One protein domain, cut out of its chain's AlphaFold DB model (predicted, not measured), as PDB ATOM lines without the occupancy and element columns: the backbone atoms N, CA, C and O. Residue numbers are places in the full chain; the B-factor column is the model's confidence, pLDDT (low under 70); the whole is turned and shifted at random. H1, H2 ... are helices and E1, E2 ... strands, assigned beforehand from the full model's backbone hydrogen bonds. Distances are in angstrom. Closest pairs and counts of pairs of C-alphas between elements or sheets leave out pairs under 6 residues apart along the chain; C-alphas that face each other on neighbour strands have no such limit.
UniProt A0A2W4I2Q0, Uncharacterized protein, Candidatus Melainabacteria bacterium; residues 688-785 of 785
ATOM      1  N   PRO A 688      26.623 -18.323 -26.910       86.12
ATOM      2  CA  PRO A 688      27.380 -19.078 -25.921       86.12
ATOM      3  C   PRO A 688      27.365 -20.568 -26.258       86.12
ATOM      4  O   PRO A 688      26.319 -21.094 -26.637       86.12
ATOM      5  N   TRP A 689      28.492 -21.250 -26.065       77.75
ATOM      6  CA  TRP A 689      28.558 -22.702 -26.236       77.75
ATOM      7  C   TRP A 689      27.592 -23.439 -25.300       77.75
ATOM      8  O   TRP A 689      26.999 -24.456 -25.656       77.75
ATOM      9  N   ASP A 690      27.395 -22.893 -24.097       76.94
ATOM     10  CA  ASP A 690      26.609 -23.523 -23.043       76.94
ATOM     11  C   ASP A 690      25.134 -23.091 -23.046       76.94
ATOM     12  O   ASP A 690      24.593 -22.520 -22.092       76.94
ATOM     13  N   LEU A 691      24.446 -23.357 -24.157       86.75
ATOM     14  CA  LEU A 691      22.990 -23.256 -24.211       86.75
ATOM     15  C   LEU A 691      22.381 -24.440 -23.447       86.75
ATOM     16  O   LEU A 691      22.070 -25.479 -24.014       86.75
ATOM     17  N   ASN A 692      22.184 -24.282 -22.137       88.75
ATOM     18  CA  ASN A 692      21.674 -25.355 -21.268       88.75
ATOM     19  C   ASN A 692      20.171 -25.643 -21.407       88.75
ATOM     20  O   ASN A 692      19.665 -26.635 -20.878       88.75
ATOM     21  N   SER A 693      19.418 -24.760 -22.068       95.44
ATOM     22  CA  SER A 693      17.983 -24.943 -22.289       95.44
ATOM     23  C   SER A 693      17.475 -24.148 -23.489       95.44
ATOM     24  O   SER A 693      18.033 -23.109 -23.852       95.44
ATOM     25  N   GLN A 694      16.346 -24.588 -24.051       96.38
ATOM     26  CA  GLN A 694      15.618 -23.839 -25.077       96.38
ATOM     27  C   GLN A 694      15.246 -22.431 -24.580       96.38
ATOM     28  O   GLN A 694      15.327 -21.471 -25.339       96.38
ATOM     29  N   GLN A 695      14.876 -22.276 -23.303       96.56
ATOM     30  CA  GLN A 695      14.516 -20.981 -22.722       96.56
ATOM     31  C   GLN A 695      15.705 -20.014 -22.675       96.56
ATOM     32  O   GLN A 695      15.518 -18.813 -22.866       96.56
ATOM     33  N   VAL A 696      16.920 -20.520 -22.432       95.31
ATOM     34  CA  VAL A 696      18.146 -19.711 -22.500       95.31
ATOM     35  C   VAL A 696      18.392 -19.261 -23.940       95.31
ATOM     36  O   VAL A 696      18.597 -18.070 -24.152       95.31
ATOM     37  N   LEU A 697      18.261 -20.151 -24.932       96.06
ATOM     38  CA  LEU A 697      18.352 -19.772 -26.348       96.06
ATOM     39  C   LEU A 697      17.312 -18.702 -26.726       96.06
ATOM     40  O   LEU A 697      17.670 -17.677 -27.301       96.06
ATOM     41  N   GLU A 698      16.037 -18.904 -26.378       97.50
ATOM     42  CA  GLU A 698      14.955 -17.946 -26.650       97.50
ATOM     43  C   GLU A 698      15.232 -16.575 -26.020       97.50
ATOM     44  O   GLU A 698      15.030 -15.544 -26.665       97.50
ATOM     45  N   ARG A 699      15.715 -16.547 -24.770       96.12
ATOM     46  CA  ARG A 699      16.073 -15.308 -24.072       96.12
ATOM     47  C   ARG A 699      17.224 -14.593 -24.771       96.12
ATOM     48  O   ARG A 699      17.101 -13.401 -25.036       96.12
ATOM     49  N   THR A 700      18.292 -15.315 -25.106       95.25
ATOM     50  CA  THR A 700      19.464 -14.753 -25.785       95.25
ATOM     51  C   THR A 700      19.096 -14.208 -27.164       95.25
ATOM     52  O   THR A 700      19.461 -13.083 -27.497       95.25
ATOM     53  N   LEU A 701      18.315 -14.946 -27.959       96.56
ATOM     54  CA  LEU A 701      17.859 -14.473 -29.270       96.56
ATOM     55  C   LEU A 701      16.924 -13.265 -29.156       96.56
ATOM     56  O   LEU A 701      17.046 -12.328 -29.944       96.56
ATOM     57  N   ARG A 702      16.031 -13.248 -28.157       96.50
ATOM     58  CA  ARG A 702      15.172 -12.093 -27.865       96.50
ATOM     59  C   ARG A 702      15.999 -10.860 -27.534       96.50
ATOM     60  O   ARG A 702      15.745  -9.805 -28.101       96.50
ATOM     61  N   GLU A 703      16.966 -10.987 -26.632       94.75
ATOM     62  CA  GLU A 703      17.853  -9.890 -26.252       94.75
ATOM     63  C   GLU A 703      18.597  -9.354 -27.476       94.75
ATOM     64  O   GLU A 703      18.475  -8.174 -27.796       94.75
ATOM     65  N   ARG A 704      19.273 -10.235 -28.226       94.12
ATOM     66  CA  ARG A 704      20.040  -9.844 -29.415       94.12
ATOM     67  C   ARG A 704      19.155  -9.177 -30.469       94.12
ATOM     68  O   ARG A 704      19.577  -8.173 -31.036       94.12
ATOM     69  N   HIS A 705      17.934  -9.667 -30.690       93.50
ATOM     70  CA  HIS A 705      16.958  -9.038 -31.585       93.50
ATOM     71  C   HIS A 705      16.561  -7.629 -31.119       93.50
ATOM     72  O   HIS A 705      16.600  -6.690 -31.908       93.50
ATOM     73  N   LEU A 706      16.227  -7.462 -29.835       87.50
ATOM     74  CA  LEU A 706      15.818  -6.169 -29.276       87.50
ATOM     75  C   LEU A 706      16.956  -5.139 -29.269       87.50
ATOM     76  O   LEU A 706      16.696  -3.942 -29.382       87.50
ATOM     77  N   THR A 707      18.203  -5.596 -29.151       86.06
ATOM     78  CA  THR A 707      19.401  -4.743 -29.163       86.06
ATOM     79  C   THR A 707      20.033  -4.569 -30.546       86.06
ATOM     80  O   THR A 707      21.118  -4.008 -30.627       86.06
ATOM     81  N   ASP A 708      19.401  -5.071 -31.614       88.19
ATOM     82  CA  ASP A 708      19.934  -5.015 -32.987       88.19
ATOM     83  C   ASP A 708      21.341  -5.638 -33.126       88.19
ATOM     84  O   ASP A 708      22.220  -5.165 -33.840       88.19
ATOM     85  N   ARG A 709      21.577  -6.725 -32.380       91.50
ATOM     86  CA  ARG A 709      22.845  -7.473 -32.342       91.50
ATOM     87  C   ARG A 709      22.807  -8.754 -33.175       91.50
ATOM     88  O   ARG A 709      23.730  -9.559 -33.087       91.50
ATOM     89  N   LEU A 710      21.769  -8.961 -33.984       94.88
ATOM     90  CA  LEU A 710      21.744 -10.019 -34.998       94.88
ATOM     91  C   LEU A 710      22.495  -9.551 -36.266       94.88
ATOM     92  O   LEU A 710      22.575  -8.352 -36.511       94.88
ATOM     93  N   PRO A 711      23.069 -10.457 -37.078       96.75
ATOM     94  CA  PRO A 711      23.108 -11.904 -36.900       96.75
ATOM     95  C   PRO A 711      24.060 -12.381 -35.794       96.75
ATOM     96  O   PRO A 711      25.011 -11.682 -35.440       96.75
ATOM     97  N   VAL A 712      23.808 -13.593 -35.289       96.31
ATOM     98  CA  VAL A 712      24.697 -14.344 -34.382       96.31
ATOM     99  C   VAL A 712      24.936 -15.765 -34.900       96.31
ATOM    100  O   VAL A 712      24.049 -16.365 -35.496       96.31
ATOM    101  N   LEU A 713      26.130 -16.303 -34.693       96.00
ATOM    102  CA  LEU A 713      26.611 -17.596 -35.149       96.00
ATOM    103  C   LEU A 713      26.276 -18.676 -34.127       96.00
ATOM    104  O   LEU A 713      26.304 -18.434 -32.922       96.00
ATOM    105  N   THR A 714      25.987 -19.876 -34.611       95.19
ATOM    106  CA  THR A 714      25.771 -21.048 -33.765       95.19
ATOM    107  C   THR A 714      26.205 -22.307 -34.492       95.19
ATOM    108  O   THR A 714      26.023 -22.418 -35.708       95.19
ATOM    109  N   VAL A 715      26.749 -23.259 -33.737       93.12
ATOM    110  CA  VAL A 715      26.996 -24.616 -34.232       93.12
ATOM    111  C   VAL A 715      25.689 -25.399 -34.225       93.12
ATOM    112  O   VAL A 715      24.840 -25.207 -33.348       93.12
ATOM    113  N   ILE A 716      25.521 -26.266 -35.210       92.81
ATOM    114  CA  ILE A 716      24.409 -27.199 -35.346       92.81
ATOM    115  C   ILE A 716      24.925 -28.563 -35.809       92.81
ATOM    116  O   ILE A 716      25.958 -28.660 -36.470       92.81
ATOM    117  N   ASP A 717      24.172 -29.610 -35.496       90.94
ATOM    118  CA  ASP A 717      24.350 -30.948 -36.050       90.94
ATOM    119  C   ASP A 717      23.690 -31.043 -37.435       90.94
ATOM    120  O   ASP A 717      22.479 -30.835 -37.581       90.94
ATOM    121  N   CYS A 718      24.466 -31.378 -38.466       87.69
ATOM    122  CA  CYS A 718      23.959 -31.518 -39.836       87.69
ATOM    123  C   CYS A 718      23.035 -32.724 -40.012       87.69
ATOM    124  O   CYS A 718      22.277 -32.783 -40.984       87.69
ATOM    125  N   ARG A 719      23.100 -33.704 -39.102       86.25
ATOM    126  CA  ARG A 719      22.223 -34.881 -39.114       86.25
ATOM    127  C   ARG A 719      20.793 -34.507 -38.744       86.25
ATOM    128  O   ARG A 719      19.870 -35.247 -39.094       86.25
ATOM    129  N   HIS A 720      20.592 -33.352 -38.108       90.38
ATOM    130  CA  HIS A 720      19.264 -32.841 -37.820       90.38
ATOM    131  C   HIS A 720      18.495 -32.592 -39.141       90.38
ATOM    132  O   HIS A 720      18.976 -31.843 -40.000       90.38
ATOM    133  N   PRO A 721      17.278 -33.151 -39.326       88.75
ATOM    134  CA  PRO A 721      16.576 -33.151 -40.617       88.75
ATOM    135  C   PRO A 721      16.411 -31.774 -41.272       88.75
ATOM    136  O   PRO A 721      16.519 -31.653 -42.488       88.75
ATOM    137  N   LEU A 722      16.209 -30.721 -40.471       88.31
ATOM    138  CA  LEU A 722      16.071 -29.347 -40.976       88.31
ATOM    139  C   LEU A 722      17.312 -28.822 -41.702       88.31
ATOM    140  O   LEU A 722      17.181 -27.981 -42.586       88.31
ATOM    141  N   PHE A 723      18.499 -29.283 -41.314       86.56
ATOM    142  CA  PHE A 723      19.764 -28.798 -41.859       86.56
ATOM    143  C   PHE A 723      20.379 -29.769 -42.859       86.56
ATOM    144  O   PHE A 723      21.278 -29.382 -43.592       86.56
ATOM    145  N   ARG A 724      19.835 -30.984 -42.974       81.19
ATOM    146  CA  ARG A 724      20.245 -31.972 -43.978       81.19
ATOM    147  C   ARG A 724      19.936 -31.526 -45.413       81.19
ATOM    148  O   ARG A 724      20.589 -31.965 -46.356       81.19
ATOM    149  N   HIS A 725      18.938 -30.659 -45.585       65.44
ATOM    150  CA  HIS A 725      18.530 -30.130 -46.881       65.44
ATOM    151  C   HIS A 725      19.384 -28.914 -47.255       65.44
ATOM    152  O   HIS A 725      19.251 -27.839 -46.673       65.44
ATOM    153  N   GLY A 726      20.260 -29.079 -48.244       61.44
ATOM    154  CA  GLY A 726      21.004 -27.950 -48.794       61.44
ATOM    155  C   GLY A 726      22.178 -28.309 -49.693       61.44
ATOM    156  O   GLY A 726      22.590 -27.476 -50.499       61.44
ATOM    157  N   MET A 727      22.666 -29.543 -49.605       58.78
ATOM    158  CA  MET A 727      23.629 -30.087 -50.556       58.78
ATOM    159  C   MET A 727      22.900 -30.962 -51.576       58.78
ATOM    160  O   MET A 727      22.022 -31.740 -51.203       58.78
ATOM    161  N   GLU A 728      23.225 -30.791 -52.862       57.72
ATOM    162  CA  GLU A 728      22.685 -31.623 -53.954       57.72
ATOM    163  C   GLU A 728      23.063 -33.101 -53.767       57.72
ATOM    164  O   GLU A 728      22.319 -33.982 -54.191       57.72
ATOM    165  N   GLU A 729      24.147 -33.369 -53.033       59.44
ATOM    166  CA  GLU A 729      24.538 -34.697 -52.576       59.44
ATOM    167  C   GLU A 729      24.750 -34.687 -51.052       59.44
ATOM    168  O   GLU A 729      25.455 -33.815 -50.533       59.44
ATOM    169  N   PRO A 730      24.140 -35.620 -50.297       55.44
ATOM    170  CA  PRO A 730      24.420 -35.758 -48.877       55.44
ATOM    171  C   PRO A 730      25.876 -36.195 -48.719       55.44
ATOM    172  O   PRO A 730      26.204 -37.335 -49.037       55.44
ATOM    173  N   LEU A 731      26.747 -35.315 -48.216       60.94
ATOM    174  CA  LEU A 731      28.057 -35.754 -47.748       60.94
ATOM    175  C   LEU A 731      27.812 -36.731 -46.583       60.94
ATOM    176  O   LEU A 731      27.197 -36.330 -45.585       60.94
ATOM    177  N   PRO A 732      28.208 -38.009 -46.703       54.62
ATOM    178  CA  PRO A 732      28.128 -38.930 -45.582       54.62
ATOM    179  C   PRO A 732      29.026 -38.385 -44.458       54.62
ATOM    180  O   PRO A 732      30.179 -38.043 -44.699       54.62
ATOM    181  N   ASP A 733      28.472 -38.258 -43.250       64.00
ATOM    182  CA  ASP A 733      29.187 -37.937 -42.001       64.00
ATOM    183  C   ASP A 733      29.751 -36.520 -41.769       64.00
ATOM    184  O   ASP A 733      30.634 -36.341 -40.929       64.00
ATOM    185  N   VAL A 734      29.192 -35.461 -42.366       65.81
ATOM    186  CA  VAL A 734      29.462 -34.097 -41.845       65.81
ATOM    187  C   VAL A 734      28.791 -33.941 -40.477       65.81
ATOM    188  O   VAL A 734      27.581 -33.750 -40.392       65.81
ATOM    189  N   GLY A 735      29.560 -34.085 -39.396       79.56
ATOM    190  CA  GLY A 735      29.031 -34.101 -38.027       79.56
ATOM    191  C   GLY A 735      28.522 -32.745 -37.529       79.56
ATOM    192  O   GLY A 735      27.544 -32.696 -36.789       79.56
ATOM    193  N   TRP A 736      29.149 -31.643 -37.937       86.56
ATOM    194  CA  TRP A 736      28.826 -30.308 -37.436       86.56
ATOM    195  C   TRP A 736      28.916 -29.243 -38.517       86.56
ATOM    196  O   TRP A 736      29.597 -29.419 -39.527       86.56
ATOM    197  N   HIS A 737      28.192 -28.147 -38.310       91.00
ATOM    198  CA  HIS A 737      28.147 -27.016 -39.230       91.00
ATOM    199  C   HIS A 737      27.841 -25.722 -38.490       91.00
ATOM    200  O   HIS A 737      27.196 -25.732 -37.441       91.00
ATOM    201  N   ILE A 738      28.289 -24.597 -39.041       93.44
ATOM    202  CA  ILE A 738      28.064 -23.272 -38.457       93.44
ATOM    203  C   ILE A 738      27.101 -22.484 -39.332       93.44
ATOM    204  O   ILE A 738      27.300 -22.316 -40.535       93.44
ATOM    205  N   VAL A 739      26.057 -21.959 -38.696       95.56
ATOM    206  CA  VAL A 739      25.029 -21.131 -39.332       95.56
ATOM    207  C   VAL A 739      24.901 -19.790 -38.620       95.56
ATOM    208  O   VAL A 739      25.311 -19.645 -37.469       95.56
ATOM    209  N   ALA A 740      24.307 -18.800 -39.291       97.06
ATOM    210  CA  ALA A 740      24.040 -17.488 -38.703       97.06
ATOM    211  C   ALA A 740      22.532 -17.273 -38.497       97.06
ATOM    212  O   ALA A 740      21.757 -17.240 -39.451       97.06
ATOM    213  N   VAL A 741      22.099 -17.074 -37.254       97.56
ATOM    214  CA  VAL A 741      20.744 -16.632 -36.915       97.56
ATOM    215  C   VAL A 741      20.635 -15.143 -37.225       97.56
ATOM    216  O   VAL A 741      21.203 -14.319 -36.517       97.56
ATOM    217  N   ARG A 742      19.916 -14.790 -38.292       96.44
ATOM    218  CA  ARG A 742      19.780 -13.412 -38.801       96.44
ATOM    219  C   ARG A 742      18.544 -12.671 -38.301       96.44
ATOM    220  O   ARG A 742      18.478 -11.454 -38.408       96.44
ATOM    221  N   GLY A 743      17.557 -13.397 -37.793       96.38
ATOM    222  CA  GLY A 743      16.298 -12.836 -37.317       96.38
ATOM    223  C   GLY A 743      15.676 -13.730 -36.259       96.38
ATOM    224  O   GLY A 743      15.925 -14.936 -36.247       96.38
ATOM    225  N   TYR A 744      14.865 -13.142 -35.387       97.75
ATOM    226  CA  TYR A 744      14.105 -13.860 -34.376       97.75
ATOM    227  C   TYR A 744      12.749 -13.185 -34.196       97.75
ATOM    228  O   TYR A 744      12.690 -11.969 -34.034       97.75
ATOM    229  N   ASP A 745      11.680 -13.973 -34.232       97.31
ATOM    230  CA  ASP A 745      10.324 -13.541 -33.923       97.31
ATOM    231  C   ASP A 745       9.943 -14.048 -32.519       97.31
ATOM    232  O   ASP A 745       9.705 -15.248 -32.330       97.31
ATOM    233  N   PRO A 746       9.863 -13.154 -31.515       95.38
ATOM    234  CA  PRO A 746       9.519 -13.534 -30.152       95.38
ATOM    235  C   PRO A 746       8.088 -14.057 -29.974       95.38
ATOM    236  O   PRO A 746       7.827 -14.702 -28.956       95.38
ATOM    237  N   ALA A 747       7.167 -13.754 -30.898       94.62
ATOM    238  CA  ALA A 747       5.765 -14.157 -30.816       94.62
ATOM    239  C   ALA A 747       5.584 -15.606 -31.273       94.62
ATOM    240  O   ALA A 747       4.990 -16.414 -30.561       94.62
ATOM    241  N   THR A 748       6.153 -15.949 -32.429       97.44
ATOM    242  CA  THR A 748       6.115 -17.320 -32.962       97.44
ATOM    243  C   THR A 748       7.240 -18.203 -32.421       97.44
ATOM    244  O   THR A 748       7.220 -19.416 -32.618       97.44
ATOM    245  N   LYS A 749       8.219 -17.613 -31.719       97.88
ATOM    246  CA  LYS A 749       9.443 -18.276 -31.241       97.88
ATOM    247  C   LYS A 749      10.218 -18.949 -32.374       97.88
ATOM    248  O   LYS A 749      10.803 -20.023 -32.184       97.88
ATOM    249  N   THR A 750      10.232 -18.308 -33.538       98.06
ATOM    250  CA  THR A 750      10.948 -18.783 -34.720       98.06
ATOM    251  C   THR A 750      12.152 -17.903 -35.036       98.06
ATOM    252  O   THR A 750      12.197 -16.722 -34.701       98.06
ATOM    253  N   ALA A 751      13.157 -18.502 -35.659       97.44
ATOM    254  CA  ALA A 751      14.380 -17.869 -36.103       97.44
ATOM    255  C   ALA A 751      14.478 -17.922 -37.632       97.44
ATOM    256  O   ALA A 751      14.043 -18.879 -38.277       97.44
ATOM    257  N   SER A 752      15.100 -16.898 -38.205       97.19
ATOM    258  CA  SER A 752      15.562 -16.916 -39.591       97.19
ATOM    259  C   SER A 752      17.059 -17.187 -39.597       97.19
ATOM    260  O   SER A 752      17.808 -16.526 -38.878       97.19
ATOM    261  N   ILE A 753      17.498 -18.138 -40.413       96.62
ATOM    262  CA  ILE A 753      18.859 -18.668 -40.440       96.62
ATOM    263  C   ILE A 753      19.445 -18.489 -41.839       96.62
ATOM    264  O   ILE A 753      18.817 -18.822 -42.843       96.62
ATOM    265  N   PHE A 754      20.660 -17.959 -41.900       96.00
ATOM    266  CA  PHE A 754      21.529 -18.024 -43.063       96.00
ATOM    267  C   PHE A 754      22.398 -19.282 -42.961       96.00
ATOM    268  O   PHE A 754      23.133 -19.457 -41.985       96.00
ATOM    269  N   ASN A 755      22.299 -20.151 -43.968       94.38
ATOM    270  CA  ASN A 755      23.104 -21.356 -44.094       94.38
ATOM    271  C   ASN A 755      24.164 -21.150 -45.199       94.38
ATOM    272  O   ASN A 755      23.785 -20.989 -46.367       94.38
ATOM    273  N   PRO A 756      25.472 -21.203 -44.873       92.75
ATOM    274  CA  PRO A 756      26.569 -21.061 -45.837       92.75
ATOM    275  C   PRO A 756      26.564 -22.012 -47.049       92.75
ATOM    276  O   PRO A 756      27.249 -21.732 -48.038       92.75
ATOM    277  N   TRP A 757      25.764 -23.085 -47.028       89.19
ATOM    278  CA  TRP A 757      25.485 -23.933 -48.199       89.19
ATOM    279  C   TRP A 757      24.585 -23.268 -49.255       89.19
ATOM    280  O   TRP A 757      24.302 -23.850 -50.299       89.19
ATOM    281  N   GLY A 758      24.177 -22.016 -49.035       82.25
ATOM    282  CA  GLY A 758      23.470 -21.198 -50.019       82.25
ATOM    283  C   GLY A 758      21.955 -21.166 -49.841       82.25
ATOM    284  O   GLY A 758      21.254 -20.822 -50.794       82.25
ATOM    285  N   HIS A 759      21.462 -21.478 -48.639       83.81
ATOM    286  CA  HIS A 759      20.036 -21.483 -48.314       83.81
ATOM    287  C   HIS A 759      19.720 -20.507 -47.187       83.81
ATOM    288  O   HIS A 759      20.511 -20.303 -46.264       83.81
ATOM    289  N   ILE A 760      18.529 -19.921 -47.250       86.06
ATOM    290  CA  ILE A 760      17.959 -19.152 -46.148       86.06
ATOM    291  C   ILE A 760      16.774 -19.939 -45.618       86.06
ATOM    292  O   ILE A 760      15.805 -20.164 -46.342       86.06
ATOM    293  N   LEU A 761      16.841 -20.327 -44.351       88.56
ATOM    294  CA  LEU A 761      15.744 -20.996 -43.670       88.56
ATOM    295  C   LEU A 761      14.983 -19.942 -42.868       88.56
ATOM    296  O   LEU A 761      15.567 -19.257 -42.033       88.56
ATOM    297  N   ASN A 762      13.693 -19.777 -43.129       92.94
ATOM    298  CA  ASN A 762      12.837 -18.873 -42.363       92.94
ATOM    299  C   ASN A 762      11.876 -19.698 -41.511       92.94
ATOM    300  O   ASN A 762      11.447 -20.769 -41.935       92.94
ATOM    301  N   GLY A 763      11.518 -19.190 -40.333       92.94
ATOM    302  CA  GLY A 763      10.530 -19.850 -39.482       92.94
ATOM    303  C   GLY A 763      11.053 -21.090 -38.746       92.94
ATOM    304  O   GLY A 763      10.257 -21.929 -38.339       92.94
ATOM    305  N   VAL A 764      12.371 -21.230 -38.555       96.19
ATOM    306  CA  VAL A 764      12.951 -22.360 -37.811       96.19
ATOM    307  C   VAL A 764      12.577 -22.224 -36.343       96.19
ATOM    308  O   VAL A 764      12.929 -21.231 -35.708       96.19
ATOM    309  N   SER A 765      11.856 -23.193 -35.780       97.69
ATOM    310  CA  SER A 765      11.458 -23.104 -34.375       97.69
ATOM    311  C   SER A 765      12.695 -23.087 -33.467       97.69
ATOM    312  O   SER A 765      13.673 -23.799 -33.698       97.69
ATOM    313  N   THR A 766      12.666 -22.287 -32.401       97.19
ATOM    314  CA  THR A 766      13.750 -22.283 -31.397       97.19
ATOM    315  C   THR A 766      13.940 -23.638 -30.727       97.19
ATOM    316  O   THR A 766      15.051 -23.959 -30.317       97.19
ATOM    317  N   ARG A 767      12.888 -24.461 -30.668       97.06
ATOM    318  CA  ARG A 767      12.969 -25.857 -30.229       97.06
ATOM    319  C   ARG A 767      13.872 -26.681 -31.142       97.06
ATOM    320  O   ARG A 767      14.720 -27.408 -30.638       97.06
ATOM    321  N   ASP A 768      13.691 -26.579 -32.454       96.31
ATOM    322  CA  ASP A 768      14.471 -27.368 -33.409       96.31
ATOM    323  C   ASP A 768      15.898 -26.838 -33.544       96.31
ATOM    324  O   ASP A 768      16.841 -27.623 -33.596       96.31
ATOM    325  N   LEU A 769      16.078 -25.513 -33.504       96.00
ATOM    326  CA  LEU A 769      17.410 -24.911 -33.449       96.00
ATOM    327  C   LEU A 769      18.179 -25.364 -32.199       96.00
ATOM    328  O   LEU A 769      19.344 -25.741 -32.293       96.00
ATOM    329  N   TYR A 770      17.516 -25.379 -31.038       95.94
ATOM    330  CA  TYR A 770      18.099 -25.870 -29.790       95.94
ATOM    331  C   TYR A 770      18.456 -27.358 -29.860       95.94
ATOM    332  O   TYR A 770      19.537 -27.744 -29.424       95.94
ATOM    333  N   LYS A 771      17.575 -28.199 -30.418       94.69
ATOM    334  CA  LYS A 771      17.857 -29.632 -30.607       94.69
ATOM    335  C   LYS A 771      19.073 -29.857 -31.498       94.69
ATOM    336  O   LYS A 771      19.977 -30.567 -31.076       94.69
ATOM    337  N   ALA A 772      19.125 -29.202 -32.658       93.31
ATOM    338  CA  ALA A 772      20.255 -29.311 -33.576       93.31
ATOM    339  C   ALA A 772      21.573 -28.860 -32.926       93.31
ATOM    340  O   ALA A 772      22.608 -29.480 -33.134       93.31
ATOM    341  N   ASN A 773      21.547 -27.808 -32.102       92.69
ATOM    342  CA  ASN A 773      22.721 -27.371 -31.344       92.69
ATOM    343  C   ASN A 773      23.124 -28.375 -30.239       92.69
ATOM    344  O   ASN A 773      24.304 -28.673 -30.074       92.69
ATOM    345  N   LYS A 774      22.153 -28.941 -29.509       88.06
ATOM    346  CA  LYS A 774      22.404 -29.882 -28.404       88.06
ATOM    347  C   LYS A 774      22.889 -31.259 -28.872       88.06
ATOM    348  O   LYS A 774      23.746 -31.845 -28.215       88.06
ATOM    349  N   GLU A 775      22.336 -31.789 -29.962       82.06
ATOM    350  CA  GLU A 775      22.739 -33.086 -30.536       82.06
ATOM    351  C   GLU A 775      24.229 -33.098 -30.891       82.06
ATOM    352  O   GLU A 775      24.938 -34.062 -30.586       82.06
ATOM    353  N   PHE A 776      24.730 -31.971 -31.398       76.38
ATOM    354  CA  PHE A 776      26.148 -31.784 -31.649       76.38
ATOM    355  C   PHE A 776      26.990 -31.909 -30.364       76.38
ATOM    356  O   PHE A 776      27.939 -32.697 -30.357       76.38
ATOM    357  N   LYS A 777      26.609 -31.234 -29.263       72.44
ATOM    358  CA  LYS A 777      27.330 -31.285 -27.970       72.44
ATOM    359  C   LYS A 777      27.526 -32.727 -27.487       72.44
ATOM    360  O   LYS A 777      28.651 -33.132 -27.208       72.44
ATOM    361  N   ILE A 778      26.459 -33.529 -27.511       67.75
ATOM    362  CA  ILE A 778      26.502 -34.948 -27.109       67.75
ATOM    363  C   ILE A 778      27.465 -35.741 -28.002       67.75
ATOM    364  O   ILE A 778      28.241 -36.560 -27.518       67.75
ATOM    365  N   SER A 779      27.437 -35.498 -29.314       63.84
ATOM    366  CA  SER A 779      28.323 -36.205 -30.238       63.84
ATOM    367  C   SER A 779      29.795 -35.813 -30.103       63.84
ATOM    368  O   SER A 779      30.657 -36.662 -30.313       63.84
ATOM    369  N   SER A 780      30.084 -34.564 -29.723       64.19
ATOM    370  CA  SER A 780      31.449 -34.105 -29.456       64.19
ATOM    371  C   SER A 780      32.000 -34.664 -28.143       64.19
ATOM    372  O   SER A 780      33.124 -35.157 -28.123       64.19
ATOM    373  N   GLU A 781      31.189 -34.688 -27.080       69.25
ATOM    374  CA  GLU A 781      31.581 -35.238 -25.775       69.25
ATOM    375  C   GLU A 781      31.872 -36.746 -25.873       69.25
ATOM    376  O   GLU A 781      32.867 -37.221 -25.330       69.25
ATOM    377  N   ASN A 782      31.077 -37.484 -26.657       56.00
ATOM    378  CA  ASN A 782      31.296 -38.912 -26.912       56.00
ATOM    379  C   ASN A 782      32.510 -39.223 -27.808       56.00
ATOM    380  O   ASN A 782      32.894 -40.383 -27.878       56.00
ATOM    381  N   LYS A 783      33.069 -38.243 -28.534       55.66
ATOM    382  CA  LYS A 783      34.312 -38.409 -29.314       55.66
ATOM    383  C   LYS A 783      35.569 -38.091 -28.495       55.66
ATOM    384  O   LYS A 783      36.650 -38.531 -28.864       55.66
ATOM    385  N   SER A 784      35.438 -37.281 -27.441       42.69
ATOM    386  CA  SER A 784      36.538 -36.937 -26.526       42.69
ATOM    387  C   SER A 784      36.752 -37.950 -25.393       42.69
ATOM    388  O   SER A 784      37.772 -37.882 -24.709       42.69
ATOM    389  N   LEU A 785      35.780 -38.845 -25.189       29.75
ATOM    390  CA  LEU A 785      35.835 -40.025 -24.320       29.75
ATOM    391  C   LEU A 785      36.244 -41.247 -25.143       29.75
ATOM    392  O   LEU A 785      36.972 -42.094 -24.581       29.75
TER     393      LEU A 785
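What this domain is: This is residues 688 to 785 of the 785 residues of an uncharacterized protein of Candidatus Melainabacteria bacterium (UniProt A0A2W4I2Q0). What does the model look like? A strongly twisted, curled sheet of four strands is covered by H1 and the first part of H3, which meet near their first residues as a wide V; H3 then runs on past the sheet. Tiny H2 only grazes the sheet, and a long loop, residues 725 to 736, follows it. What is it made of? The printed part has 98 residues, with H1 E1 H2 E2 E3 E4 H3 along the chain, a mixed class of helices and strands; the antiparallel sheet has the order E1 E2 E3 E4. It is compact, with a radius of gyration of the C-alphas of 13.3 A and spans of 38 by 33 by 19 A.

How they stand to each other: How do the strands pair? E1, residues 712 to 716, is an edge strand beside E2, residues 737 to 745, with N 714 and O 739 2.9 A apart. E2, which bends by 60 degrees at residue 742, E3, residues 750 to 755, and E4, residues 759 to 765, form a meander, each strand the antiparallel neighbour of the one before, in two hairpins; N 742 and O 752 are 2.8 A apart, N 753 and O 761 2.8 A. Where are the helices? H1, residues 694 to 706, is on the sheet at a height of 9.1 A; its closest C-alphas to E2 are those of His 705 and Tyr 744, 6.3 A. H3, residues 766 to 784, is on the sheet too, the C-alphas of Ile 716 and Asn 773 being its closest to E1, 4.3 A. H1 with residues 694 to 698 touches H3, Gln 694 and Tyr 770 having the closest C-alphas, 5.7 A, at a steep tilt of 60 degrees, opposite ways. And the rest? H2, residues 721 to 724, grazes the sheet with residues 722 to 723 and is apart from H1. Each O i to N i+4 pair is within hydrogen-bond range in H1 and 13 of 15 in H3; H2 is too short for one.

Where its parts are: Where does H1 begin? C-alpha 694 is at (15.618, -23.839, -25.077), and H1 is 18.2 A long. How long are the others? E1 measures 12.9 A, H2 5.1 A, E2 23.0 A, E3 15.6 A and E4 16.4 A. Where does H3 end? It spans 27.5 A to C-alpha 784 at (36.538, -36.937, -26.526).

The domain as a whole: How large is it? The two C-alphas farthest apart, those of Ala 747 and Leu 785, are 40.2 A apart. Is anything cut or uncertain? The printed part has no cut, and the link from H2 to E2 is long. Mean pLDDT of the printed part is 85.8, with residues 725 to 734 and 778 to 785 under 70.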